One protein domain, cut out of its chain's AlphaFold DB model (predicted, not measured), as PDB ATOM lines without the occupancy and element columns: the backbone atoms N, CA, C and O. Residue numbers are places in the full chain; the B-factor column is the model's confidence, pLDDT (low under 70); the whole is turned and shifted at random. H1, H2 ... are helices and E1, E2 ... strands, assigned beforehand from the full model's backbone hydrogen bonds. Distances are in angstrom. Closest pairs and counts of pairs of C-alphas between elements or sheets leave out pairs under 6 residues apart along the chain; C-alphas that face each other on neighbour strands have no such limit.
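What this domain is: This is residues 137 to 210 of the 938 residues of an uncharacterized protein of Lysinibacillus fusiformis (UniProt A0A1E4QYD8). Two small sheets stand loosely one over the other with a gap between them: a strongly twisted sheet of four strands, E1, E2, E6 and E5, and a smaller one of E4, E3 and E7 over one face of it, across the gap. The hairpin of E1 and E2 is drawn out into a long loop, residues 148 to 161, which reaches away at the end opposite E7 and makes much of the length, while the one-turn helix H1 follows E6. The printed part has 74 residues with seven named strands and one named helix, in the order E1 E2 E3 E4 E5 E6 H1 E7. The first sheet is antiparallel, in the order E1 E2 E6 E5; the class is mostly strand. The whole is compact, with a radius of gyration of the C-alphas of 12.6 A, yet elongated, spanning 42 by 26 by 21 A.

How they stand to each other: E1, residues 142 to 147, and E2, residues 162 to 166, form an antiparallel hairpin at 140 degrees, with N 143 and O 164 2.9 A apart, within hydrogen-bond range. E2 is the antiparallel neighbour of E6, residues 192 to 196, at 153 degrees, with N 163 and O 195 at 2.8 A. E6 forms a hairpin with the edge strand E5, residues 186 to 189, antiparallel at 159 degrees, with N 194 and O 186 at 2.9 A. In the other sheet E3, residues 173 to 177, is the antiparallel neighbour of E7, residues 205 to 210, at 161 degrees, with N 174 and O 208 at 2.8 A. E4, residues 180 to 182, and E3 meet only at a point, where the C-alphas of His 181 and Tyr 176 face each other at 4.4 A. Between the sheets, E3 and E6 are apart, for instance, and so are E2 and E7. H1, residues 197 to 200, is on the first sheet at a height of 6.8 A, only just over none of its strands, with 2 of its 4 C-alphas falling on E2. The closest C-alphas of E2 and H1 are those of Lys 162 and Ser 197, 4.7 A apart. H1 is too short for an O i to N i+4 pair, and its one O i to N i+3 pair is within range.

Where its parts are: E1 begins at C-alpha 142, (150.412, 119.717, 153.862), and measures 11.7 A. E2 measures 13.5 A, E3 13.7 A, E4 6.4 A, E5 9.1 A, E6 14.1 A and H1 5.0 A. E7, 17.3 A, ends at C-alpha 210, (130.762, 118.414, 161.063).

The domain as a whole: The two C-alphas farthest apart, those of Glu 153 and Val 210, are 42.2 A apart. The printed part has no cut. The link from E1 to E2, 14 residues, is long. Mean pLDDT of the printed part is 77.6; residues 143 to 160 are under 70.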
ATOM      1  N   LEU A 137     138.715 124.032 157.224       85.31
ATOM      2  CA  LEU A 137     140.154 124.199 156.974       85.31
ATOM      3  C   LEU A 137     140.381 124.557 155.507       85.31
ATOM      4  O   LEU A 137     140.084 123.758 154.619       85.31
ATOM      5  N   SER A 138     140.914 125.744 155.231       86.62
ATOM      6  CA  SER A 138     141.180 126.186 153.861       86.62
ATOM      7  C   SER A 138     142.257 127.277 153.830       86.62
ATOM      8  O   SER A 138     141.937 128.396 154.223       86.62
ATOM      9  N   PRO A 139     143.476 127.019 153.310       85.12
ATOM     10  CA  PRO A 139     143.970 125.718 152.854       85.12
ATOM     11  C   PRO A 139     144.162 124.714 153.993       85.12
ATOM     12  O   PRO A 139     144.439 125.088 155.130       85.12
ATOM     13  N   MET A 140     144.103 123.426 153.670       83.12
ATOM     14  CA  MET A 140     144.669 122.384 154.521       83.12
ATOM     15  C   MET A 140     146.199 122.468 154.527       83.12
ATOM     16  O   MET A 140     146.826 122.663 153.485       83.12
ATOM     17  N   GLN A 141     146.810 122.250 155.690       78.19
ATOM     18  CA  GLN A 141     148.263 122.225 155.818       78.19
ATOM     19  C   GLN A 141     148.833 120.870 155.369       78.19
ATOM     20  O   GLN A 141     148.532 119.828 155.960       78.19
ATOM     21  N   GLU A 142     149.674 120.893 154.335       72.25
ATOM     22  CA  GLU A 142     150.412 119.717 153.862       72.25
ATOM     23  C   GLU A 142     151.423 119.249 154.922       72.25
ATOM     24  O   GLU A 142     152.173 120.047 155.493       72.25
ATOM     25  N   GLN A 143     151.456 117.941 155.182       69.31
ATOM     26  CA  GLN A 143     152.476 117.326 156.027       69.31
ATOM     27  C   GLN A 143     153.759 117.102 155.222       69.31
ATOM     28  O   GLN A 143     153.717 116.702 154.064       69.31
ATOM     29  N   SER A 144     154.918 117.329 155.845       49.22
ATOM     30  CA  SER A 144     156.230 117.496 155.190       49.22
ATOM     31  C   SER A 144     156.746 116.309 154.354       49.22
ATOM     32  O   SER A 144     157.808 116.416 153.742       49.22
ATOM     33  N   ASN A 145     156.036 115.181 154.325       51.62
ATOM     34  CA  ASN A 145     156.435 113.981 153.603       51.62
ATOM     35  C   ASN A 145     155.632 113.851 152.302       51.62
ATOM     36  O   ASN A 145     154.477 113.430 152.321       51.62
ATOM     37  N   LYS A 146     156.279 114.137 151.165       54.34
ATOM     38  CA  LYS A 146     155.819 113.630 149.867       54.34
ATOM     39  C   LYS A 146     156.060 112.124 149.846       54.34
ATOM     40  O   LYS A 146     157.208 111.687 149.955       54.34
ATOM     41  N   VAL A 147     154.995 111.336 149.754       53.88
ATOM     42  CA  VAL A 147     155.117 109.878 149.664       53.88
ATOM     43  C   VAL A 147     155.302 109.494 148.204       53.88
ATOM     44  O   VAL A 147     154.540 109.921 147.336       53.88
ATOM     45  N   VAL A 148     156.351 108.716 147.952       55.16
ATOM     46  CA  VAL A 148     156.576 108.012 146.692       55.16
ATOM     47  C   VAL A 148     156.467 106.535 147.035       55.16
ATOM     48  O   VAL A 148     157.203 106.066 147.907       55.16
ATOM     49  N   ASP A 149     155.508 105.830 146.435       55.16
ATOM     50  CA  ASP A 149     155.352 104.392 146.664       55.16
ATOM     51  C   ASP A 149     156.627 103.701 146.178       55.16
ATOM     52  O   ASP A 149     157.036 103.948 145.048       55.16
ATOM     53  N   LYS A 150     157.272 102.873 147.009       53.59
ATOM     54  CA  LYS A 150     158.511 102.158 146.662       53.59
ATOM     55  C   LYS A 150     158.325 100.653 146.762       53.59
ATOM     56  O   LYS A 150     157.661 100.190 147.685       53.59
ATOM     57  N   ASP A 151     158.894  99.909 145.821       55.38
ATOM     58  CA  ASP A 151     158.874  98.451 145.818       55.38
ATOM     59  C   ASP A 151     159.780  97.889 146.912       55.38
ATOM     60  O   ASP A 151     160.526  98.616 147.575       55.38
ATOM     61  N   ASP A 152     159.707  96.571 147.102       52.47
ATOM     62  CA  ASP A 152     160.538  95.844 148.067       52.47
ATOM     63  C   ASP A 152     162.052  95.995 147.782       52.47
ATOM     64  O   ASP A 152     162.885  95.673 148.631       52.47
ATOM     65  N   GLU A 153     162.420  96.514 146.606       56.66
ATOM     66  CA  GLU A 153     163.787  96.799 146.163       56.66
ATOM     67  C   GLU A 153     164.162  98.294 146.299       56.66
ATOM     68  O   GLU A 153     165.318  98.669 146.083       56.66
ATOM     69  N   GLY A 154     163.226  99.150 146.732       53.97
ATOM     70  CA  GLY A 154     163.407 100.586 146.945       53.97
ATOM     71  C   GLY A 154     163.245 101.465 145.697       53.97
ATOM     72  O   GLY A 154     163.583 102.653 145.767       53.97
ATOM     73  N   ASN A 155     162.748 100.919 144.586       51.62
ATOM     74  CA  ASN A 155     162.424 101.648 143.360       51.62
ATOM     75  C   ASN A 155     161.006 102.215 143.421       51.62
ATOM     76  O   ASN A 155     160.104 101.580 143.954       51.62
ATOM     77  N   ASP A 156     160.783 103.386 142.834       53.56
ATOM     78  CA  ASP A 156     159.470 104.034 142.843       53.56
ATOM     79  C   ASP A 156     158.433 103.213 142.029       53.56
ATOM     80  O   ASP A 156     158.571 103.056 140.815       53.56
ATOM     81  N   ILE A 157     157.392 102.686 142.690       56.12
ATOM     82  CA  ILE A 157     156.249 101.964 142.096       56.12
ATOM     83  C   ILE A 157     155.274 102.940 141.432       56.12
ATOM     84  O   ILE A 157     154.709 102.621 140.383       56.12
ATOM     85  N   SER A 158     155.046 104.115 142.031       52.59
ATOM     86  CA  SER A 158     154.130 105.125 141.495       52.59
ATOM     87  C   SER A 158     154.883 106.386 141.063       52.59
ATOM     88  O   SER A 158     155.610 107.016 141.825       52.59
ATOM     89  N   LEU A 159     154.703 106.769 139.795       54.03
ATOM     90  CA  LEU A 159     155.279 107.984 139.195       54.03
ATOM     91  C   LEU A 159     154.612 109.284 139.695       54.03
ATOM     92  O   LEU A 159     154.964 110.368 139.232       54.03
ATOM     93  N   VAL A 160     153.626 109.196 140.594       63.12
ATOM     94  CA  VAL A 160     152.799 110.329 141.023       63.12
ATOM     95  C   VAL A 160     153.099 110.632 142.484       63.12
ATOM     96  O   VAL A 160     152.639 109.926 143.375       63.12
ATOM     97  N   ALA A 161     153.862 111.700 142.732       73.31
ATOM     98  CA  ALA A 161     154.066 112.219 144.081       73.31
ATOM     99  C   ALA A 161     152.713 112.573 144.721       73.31
ATOM    100  O   ALA A 161     151.872 113.202 144.068       73.31
ATOM    101  N   LYS A 162     152.503 112.169 145.978       80.81
ATOM    102  CA  LYS A 162     151.281 112.457 146.745       80.81
ATOM    103  C   LYS A 162     151.585 113.344 147.951       80.81
ATOM    104  O   LYS A 162     152.585 113.144 148.645       80.81
ATOM    105  N   SER A 163     150.682 114.282 148.211       81.31
ATOM    106  CA  SER A 163     150.672 115.163 149.379       81.31
ATOM    107  C   SER A 163     149.744 114.584 150.444       81.31
ATOM    108  O   SER A 163     148.646 114.123 150.122       81.31
ATOM    109  N   GLN A 164     150.180 114.599 151.706       80.62
ATOM    110  CA  GLN A 164     149.411 114.066 152.836       80.62
ATOM    111  C   GLN A 164     148.793 115.178 153.681       80.62
ATOM    112  O   GLN A 164     149.438 116.191 153.965       80.62
ATOM    113  N   TYR A 165     147.565 114.943 154.142       80.31
ATOM    114  CA  TYR A 165     146.784 115.890 154.930       80.31
ATOM    115  C   TYR A 165     146.148 115.207 156.143       80.31
ATOM    116  O   TYR A 165     145.698 114.061 156.067       80.31
ATOM    117  N   LEU A 166     146.092 115.931 157.264       75.81
ATOM    118  CA  LEU A 166     145.419 115.491 158.486       75.81
ATOM    119  C   LEU A 166     144.008 116.075 158.570       75.81
ATOM    120  O   LEU A 166     143.770 117.211 158.165       75.81
ATOM    121  N   THR A 167     143.083 115.293 159.120       74.56
ATOM    122  CA  THR A 167     141.665 115.646 159.256       74.56
ATOM    123  C   THR A 167     141.125 115.178 160.609       74.56
ATOM    124  O   THR A 167     141.623 114.185 161.140       74.56
ATOM    125  N   PRO A 168     140.085 115.824 161.170       74.94
ATOM    126  CA  PRO A 168     139.454 115.343 162.401       74.94
ATOM    127  C   PRO A 168     138.848 113.936 162.274       74.94
ATOM    128  O   PRO A 168     138.908 113.144 163.209       74.94
ATOM    129  N   SER A 169     138.230 113.627 161.128       79.81
ATOM    130  CA  SER A 169     137.607 112.327 160.853       79.81
ATOM    131  C   SER A 169     137.224 112.208 159.382       79.81
ATOM    132  O   SER A 169     136.344 112.937 158.922       79.81
ATOM    133  N   LEU A 170     137.786 111.229 158.670       81.12
ATOM    134  CA  LEU A 170     137.396 110.920 157.289       81.12
ATOM    135  C   LEU A 170     135.943 110.447 157.161       81.12
ATOM    136  O   LEU A 170     135.353 110.558 156.093       81.12
ATOM    137  N   LYS A 171     135.351 109.930 158.246       81.69
ATOM    138  CA  LYS A 171     133.968 109.431 158.232       81.69
ATOM    139  C   LYS A 171     132.931 110.546 158.180       81.69
ATOM    140  O   LYS A 171     131.832 110.315 157.692       81.69
ATOM    141  N   THR A 172     133.243 111.711 158.748       82.50
ATOM    142  CA  THR A 172     132.255 112.785 158.939       82.50
ATOM    143  C   THR A 172     132.594 114.075 158.214       82.50
ATOM    144  O   THR A 172     131.792 115.006 158.234       82.50
ATOM    145  N   GLY A 173     133.765 114.157 157.586       87.81
ATOM    146  CA  GLY A 173     134.162 115.333 156.826       87.81
ATOM    147  C   GLY A 173     134.099 115.155 155.313       87.81
ATOM    148  O   GLY A 173     133.841 114.073 154.778       87.81
ATOM    149  N   ARG A 174     134.320 116.273 154.628       93.94
ATOM    150  CA  ARG A 174     134.299 116.408 153.173       93.94
ATOM    151  C   ARG A 174     135.596 117.060 152.711       93.94
ATOM    152  O   ARG A 174     135.947 118.139 153.191       93.94
ATOM    153  N   PHE A 175     136.282 116.408 151.775       95.00
ATOM    154  CA  PHE A 175     137.474 116.939 151.117       95.00
ATOM    155  C   PHE A 175     137.088 117.734 149.876       95.00
ATOM    156  O   PHE A 175     136.183 117.328 149.141       95.00
ATOM    157  N   TYR A 176     137.780 118.839 149.626       95.31
ATOM    158  CA  TYR A 176     137.570 119.681 148.458       95.31
ATOM    159  C   TYR A 176     138.900 120.023 147.802       95.31
ATOM    160  O   TYR A 176     139.891 120.302 148.477       95.31
ATOM    161  N   ILE A 177     138.881 120.069 146.475       93.00
ATOM    162  CA  ILE A 177     139.918 120.704 145.671       93.00
ATOM    163  C   ILE A 177     139.302 121.943 145.040       93.00
ATOM    164  O   ILE A 177     138.362 121.871 144.242       93.00
ATOM    165  N   ASP A 178     139.818 123.094 145.449       89.00
ATOM    166  CA  ASP A 178     139.234 124.399 145.191       89.00
ATOM    167  C   ASP A 178     137.779 124.534 145.650       89.00
ATOM    168  O   ASP A 178     137.525 124.812 146.816       89.00
ATOM    169  N   HIS A 179     136.826 124.357 144.738       90.81
ATOM    170  CA  HIS A 179     135.393 124.482 145.016       90.81
ATOM    171  C   HIS A 179     134.644 123.146 144.934       90.81
ATOM    172  O   HIS A 179     133.433 123.125 145.153       90.81
ATOM    173  N   ILE A 180     135.332 122.072 144.534       94.25
ATOM    174  CA  ILE A 180     134.727 120.807 144.103       94.25
ATOM    175  C   ILE A 180     135.006 119.741 145.156       94.25
ATOM    176  O   ILE A 180     136.164 119.525 145.519       94.25
ATOM    177  N   HIS A 181     133.955 119.075 145.629       95.44
ATOM    178  CA  HIS A 181     134.065 117.946 146.545       95.44
ATOM    179  C   HIS A 181     134.745 116.754 145.858       95.44
ATOM    180  O   HIS A 181     134.484 116.463 144.689       95.44
ATOM    181  N   LYS A 182     135.647 116.084 146.580       93.19
ATOM    182  CA  LYS A 182     136.441 114.954 146.093       93.19
ATOM    183  C   LYS A 182     136.322 113.754 147.021       93.19
ATOM    184  O   LYS A 182     136.468 113.880 148.238       93.19
ATOM    185  N   VAL A 183     136.107 112.590 146.416       87.62
ATOM    186  CA  VAL A 183     136.006 111.284 147.088       87.62
ATOM    187  C   VAL A 183     137.070 110.292 146.623       87.62
ATOM    188  O   VAL A 183     137.272 109.267 147.260       87.62
ATOM    189  N   ASP A 184     137.811 110.633 145.570       88.44
ATOM    190  CA  ASP A 184     138.889 109.861 144.945       88.44
ATOM    191  C   ASP A 184     140.245 109.993 145.668       88.44
ATOM    192  O   ASP A 184     141.297 109.676 145.110       88.44
ATOM    193  N   TYR A 185     140.245 110.467 146.917       89.38
ATOM    194  CA  TYR A 185     141.443 110.511 147.748       89.38
ATOM    195  C   TYR A 185     141.754 109.142 148.358       89.38
ATOM    196  O   TYR A 185     140.876 108.314 148.587       89.38
ATOM    197  N   GLU A 186     143.021 108.916 148.694       87.19
ATOM    198  CA  GLU A 186     143.434 107.681 149.352       87.19
ATOM    199  C   GLU A 186     143.428 107.861 150.874       87.19
ATOM    200  O   GLU A 186     144.140 108.703 151.428       87.19
ATOM    201  N   ALA A 187     142.602 107.072 151.562       83.12
ATOM    202  CA  ALA A 187     142.511 107.067 153.016       83.12
ATOM    203  C   ALA A 187     143.661 106.254 153.630       83.12
ATOM    204  O   ALA A 187     143.694 105.030 153.525       83.12
ATOM    205  N   MET A 188     144.578 106.924 154.328       74.44
ATOM    206  CA  MET A 188     145.691 106.262 155.020       74.44
ATOM    207  C   MET A 188     145.241 105.658 156.355       74.44
ATOM    208  O   MET A 188     145.680 104.582 156.757       74.44
ATOM    209  N   ASN A 189     144.381 106.379 157.074       72.94
ATOM    210  CA  ASN A 189     143.696 105.952 158.296       72.94
ATOM    211  C   ASN A 189     142.508 106.898 158.562       72.94
ATOM    212  O   ASN A 189     142.265 107.808 157.783       72.94
ATOM    213  N   GLN A 190     141.776 106.738 159.671       71.56
ATOM    214  CA  GLN A 190     140.566 107.536 159.946       71.56
ATOM    215  C   GLN A 190     140.781 109.056 160.093       71.56
ATOM    216  O   GLN A 190     139.794 109.785 160.094       71.56
ATOM    217  N   VAL A 191     142.021 109.533 160.212       74.31
ATOM    218  CA  VAL A 191     142.364 110.951 160.423       74.31
ATOM    219  C   VAL A 191     143.395 111.472 159.416       74.31
ATOM    220  O   VAL A 191     143.891 112.588 159.562       74.31
ATOM    221  N   ALA A 192     143.736 110.697 158.385       76.06
ATOM    222  CA  ALA A 192     144.746 111.079 157.403       76.06
ATOM    223  C   ALA A 192     144.391 110.591 155.998       76.06
ATOM    224  O   ALA A 192     144.076 109.414 155.801       76.06
ATOM    225  N   LEU A 193     144.513 111.488 155.022       85.44
ATOM    226  CA  LEU A 193     144.335 111.203 153.599       85.44
ATOM    227  C   LEU A 193     145.558 111.634 152.791       85.44
ATOM    228  O   LEU A 193     146.345 112.475 153.237       85.44
ATOM    229  N   GLN A 194     145.687 111.094 151.582       86.38
ATOM    230  CA  GLN A 194     146.667 111.541 150.601       86.38
ATOM    231  C   GLN A 194     146.052 111.756 149.215       86.38
ATOM    232  O   GLN A 194     145.106 111.071 148.823       86.38
ATOM    233  N   TYR A 195     146.590 112.733 148.481       89.75
ATOM    234  CA  TYR A 195     146.082 113.165 147.173       89.75
ATOM    235  C   TYR A 195     147.239 113.575 146.233       89.75
ATOM    236  O   TYR A 195     148.284 113.997 146.734       89.75
ATOM    237  N   PRO A 196     147.116 113.460 144.893       89.75
ATOM    238  CA  PRO A 196     148.206 113.779 143.962       89.75
ATOM    239  C   PRO A 196     148.764 115.207 144.104       89.75
ATOM    240  O   PRO A 196     148.045 116.186 143.896       89.75
ATOM    241  N   SER A 197     150.070 115.326 144.374       84.81
ATOM    242  CA  SER A 197     150.760 116.610 144.576       84.81
ATOM    243  C   SER A 197     150.685 117.521 143.354       84.81
ATOM    244  O   SER A 197     150.581 118.733 143.495       84.81
ATOM    245  N   SER A 198     150.682 116.958 142.143       84.81
ATOM    246  CA  SER A 198     150.561 117.743 140.908       84.81
ATOM    247  C   SER A 198     149.257 118.540 140.831       84.81
ATOM    248  O   SER A 198     149.205 119.554 140.147       84.81
ATOM    249  N   ILE A 199     148.198 118.076 141.505       85.31
ATOM    250  CA  ILE A 199     146.913 118.777 141.564       85.31
ATOM    251  C   ILE A 199     146.927 119.781 142.718       85.31
ATOM    252  O   ILE A 199     146.522 120.929 142.541       85.31
ATOM    253  N   THR A 200     147.395 119.369 143.898       84.25
ATOM    254  CA  THR A 200     147.355 120.201 145.111       84.25
ATOM    255  C   THR A 200     148.354 121.357 145.108       84.25
ATOM    256  O   THR A 200     148.114 122.344 145.794       84.25
ATOM    257  N   GLU A 201     149.431 121.292 144.319       81.81
ATOM    258  CA  GLU A 201     150.369 122.411 144.132       81.81
ATOM    259  C   GLU A 201     149.728 123.597 143.387       81.81
ATOM    260  O   GLU A 201     150.055 124.757 143.651       81.81
ATOM    261  N   GLU A 202     148.796 123.330 142.467       81.62
ATOM    262  CA  GLU A 202     148.145 124.367 141.658       81.62
ATOM    263  C   GLU A 202     146.787 124.812 142.215       81.62
ATOM    264  O   GLU A 202     146.339 125.917 141.901       81.62
ATOM    265  N   SER A 203     146.180 124.020 143.098       86.81
ATOM    266  CA  SER A 203     144.864 124.254 143.707       86.81
ATOM    267  C   SER A 203     144.968 124.542 145.206       86.81
ATOM    268  O   SER A 203     146.056 124.567 145.776       86.81
ATOM    269  N   THR A 204     143.843 124.818 145.861       88.12
ATOM    270  CA  THR A 204     143.785 124.910 147.324       88.12
ATOM    271  C   THR A 204     142.959 123.740 147.867       88.12
ATOM    272  O   THR A 204     141.735 123.741 147.703       88.12
ATOM    273  N   PRO A 205     143.598 122.746 148.509       91.06
ATOM    274  CA  PRO A 205     142.899 121.688 149.225       91.06
ATOM    275  C   PRO A 205     142.184 122.254 150.451       91.06
ATOM    276  O   PRO A 205     142.786 123.005 151.222       91.06
ATOM    277  N   SER A 206     140.926 121.876 150.650       92.38
ATOM    278  CA  SER A 206     140.099 122.337 151.767       92.38
ATOM    279  C   SER A 206     139.349 121.170 152.411       92.38
ATOM    280  O   SER A 206     139.081 120.151 151.772       92.38
ATOM    281  N   TRP A 207     138.989 121.318 153.683       91.50
ATOM    282  CA  TRP A 207     138.255 120.313 154.447       91.50
ATOM    283  C   TRP A 207     137.116 120.938 155.237       91.50
ATOM    284  O   TRP A 207     137.321 121.933 155.931       91.50
ATOM    285  N   VAL A 208     135.941 120.317 155.184       93.38
ATOM    286  CA  VAL A 208     134.800 120.651 156.045       93.38
ATOM    287  C   VAL A 208     134.549 119.490 156.993       93.38
ATOM    288  O   VAL A 208     134.380 118.355 156.553       93.38
ATOM    289  N   HIS A 209     134.512 119.762 158.292       89.88
ATOM    290  CA  HIS A 209     134.145 118.808 159.331       89.88
ATOM    291  C   HIS A 209     132.857 119.247 160.026       89.88
ATOM    292  O   HIS A 209     132.700 120.412 160.388       89.88
ATOM    293  N   VAL A 210     131.972 118.278 160.251       90.38
ATOM    294  CA  VAL A 210     130.762 118.414 161.063       90.38
ATOM    295  C   VAL A 210     130.713 117.224 162.019       90.38
ATOM    296  O   VAL A 210     130.950 116.083 161.607       90.38
TER     297      VAL A 210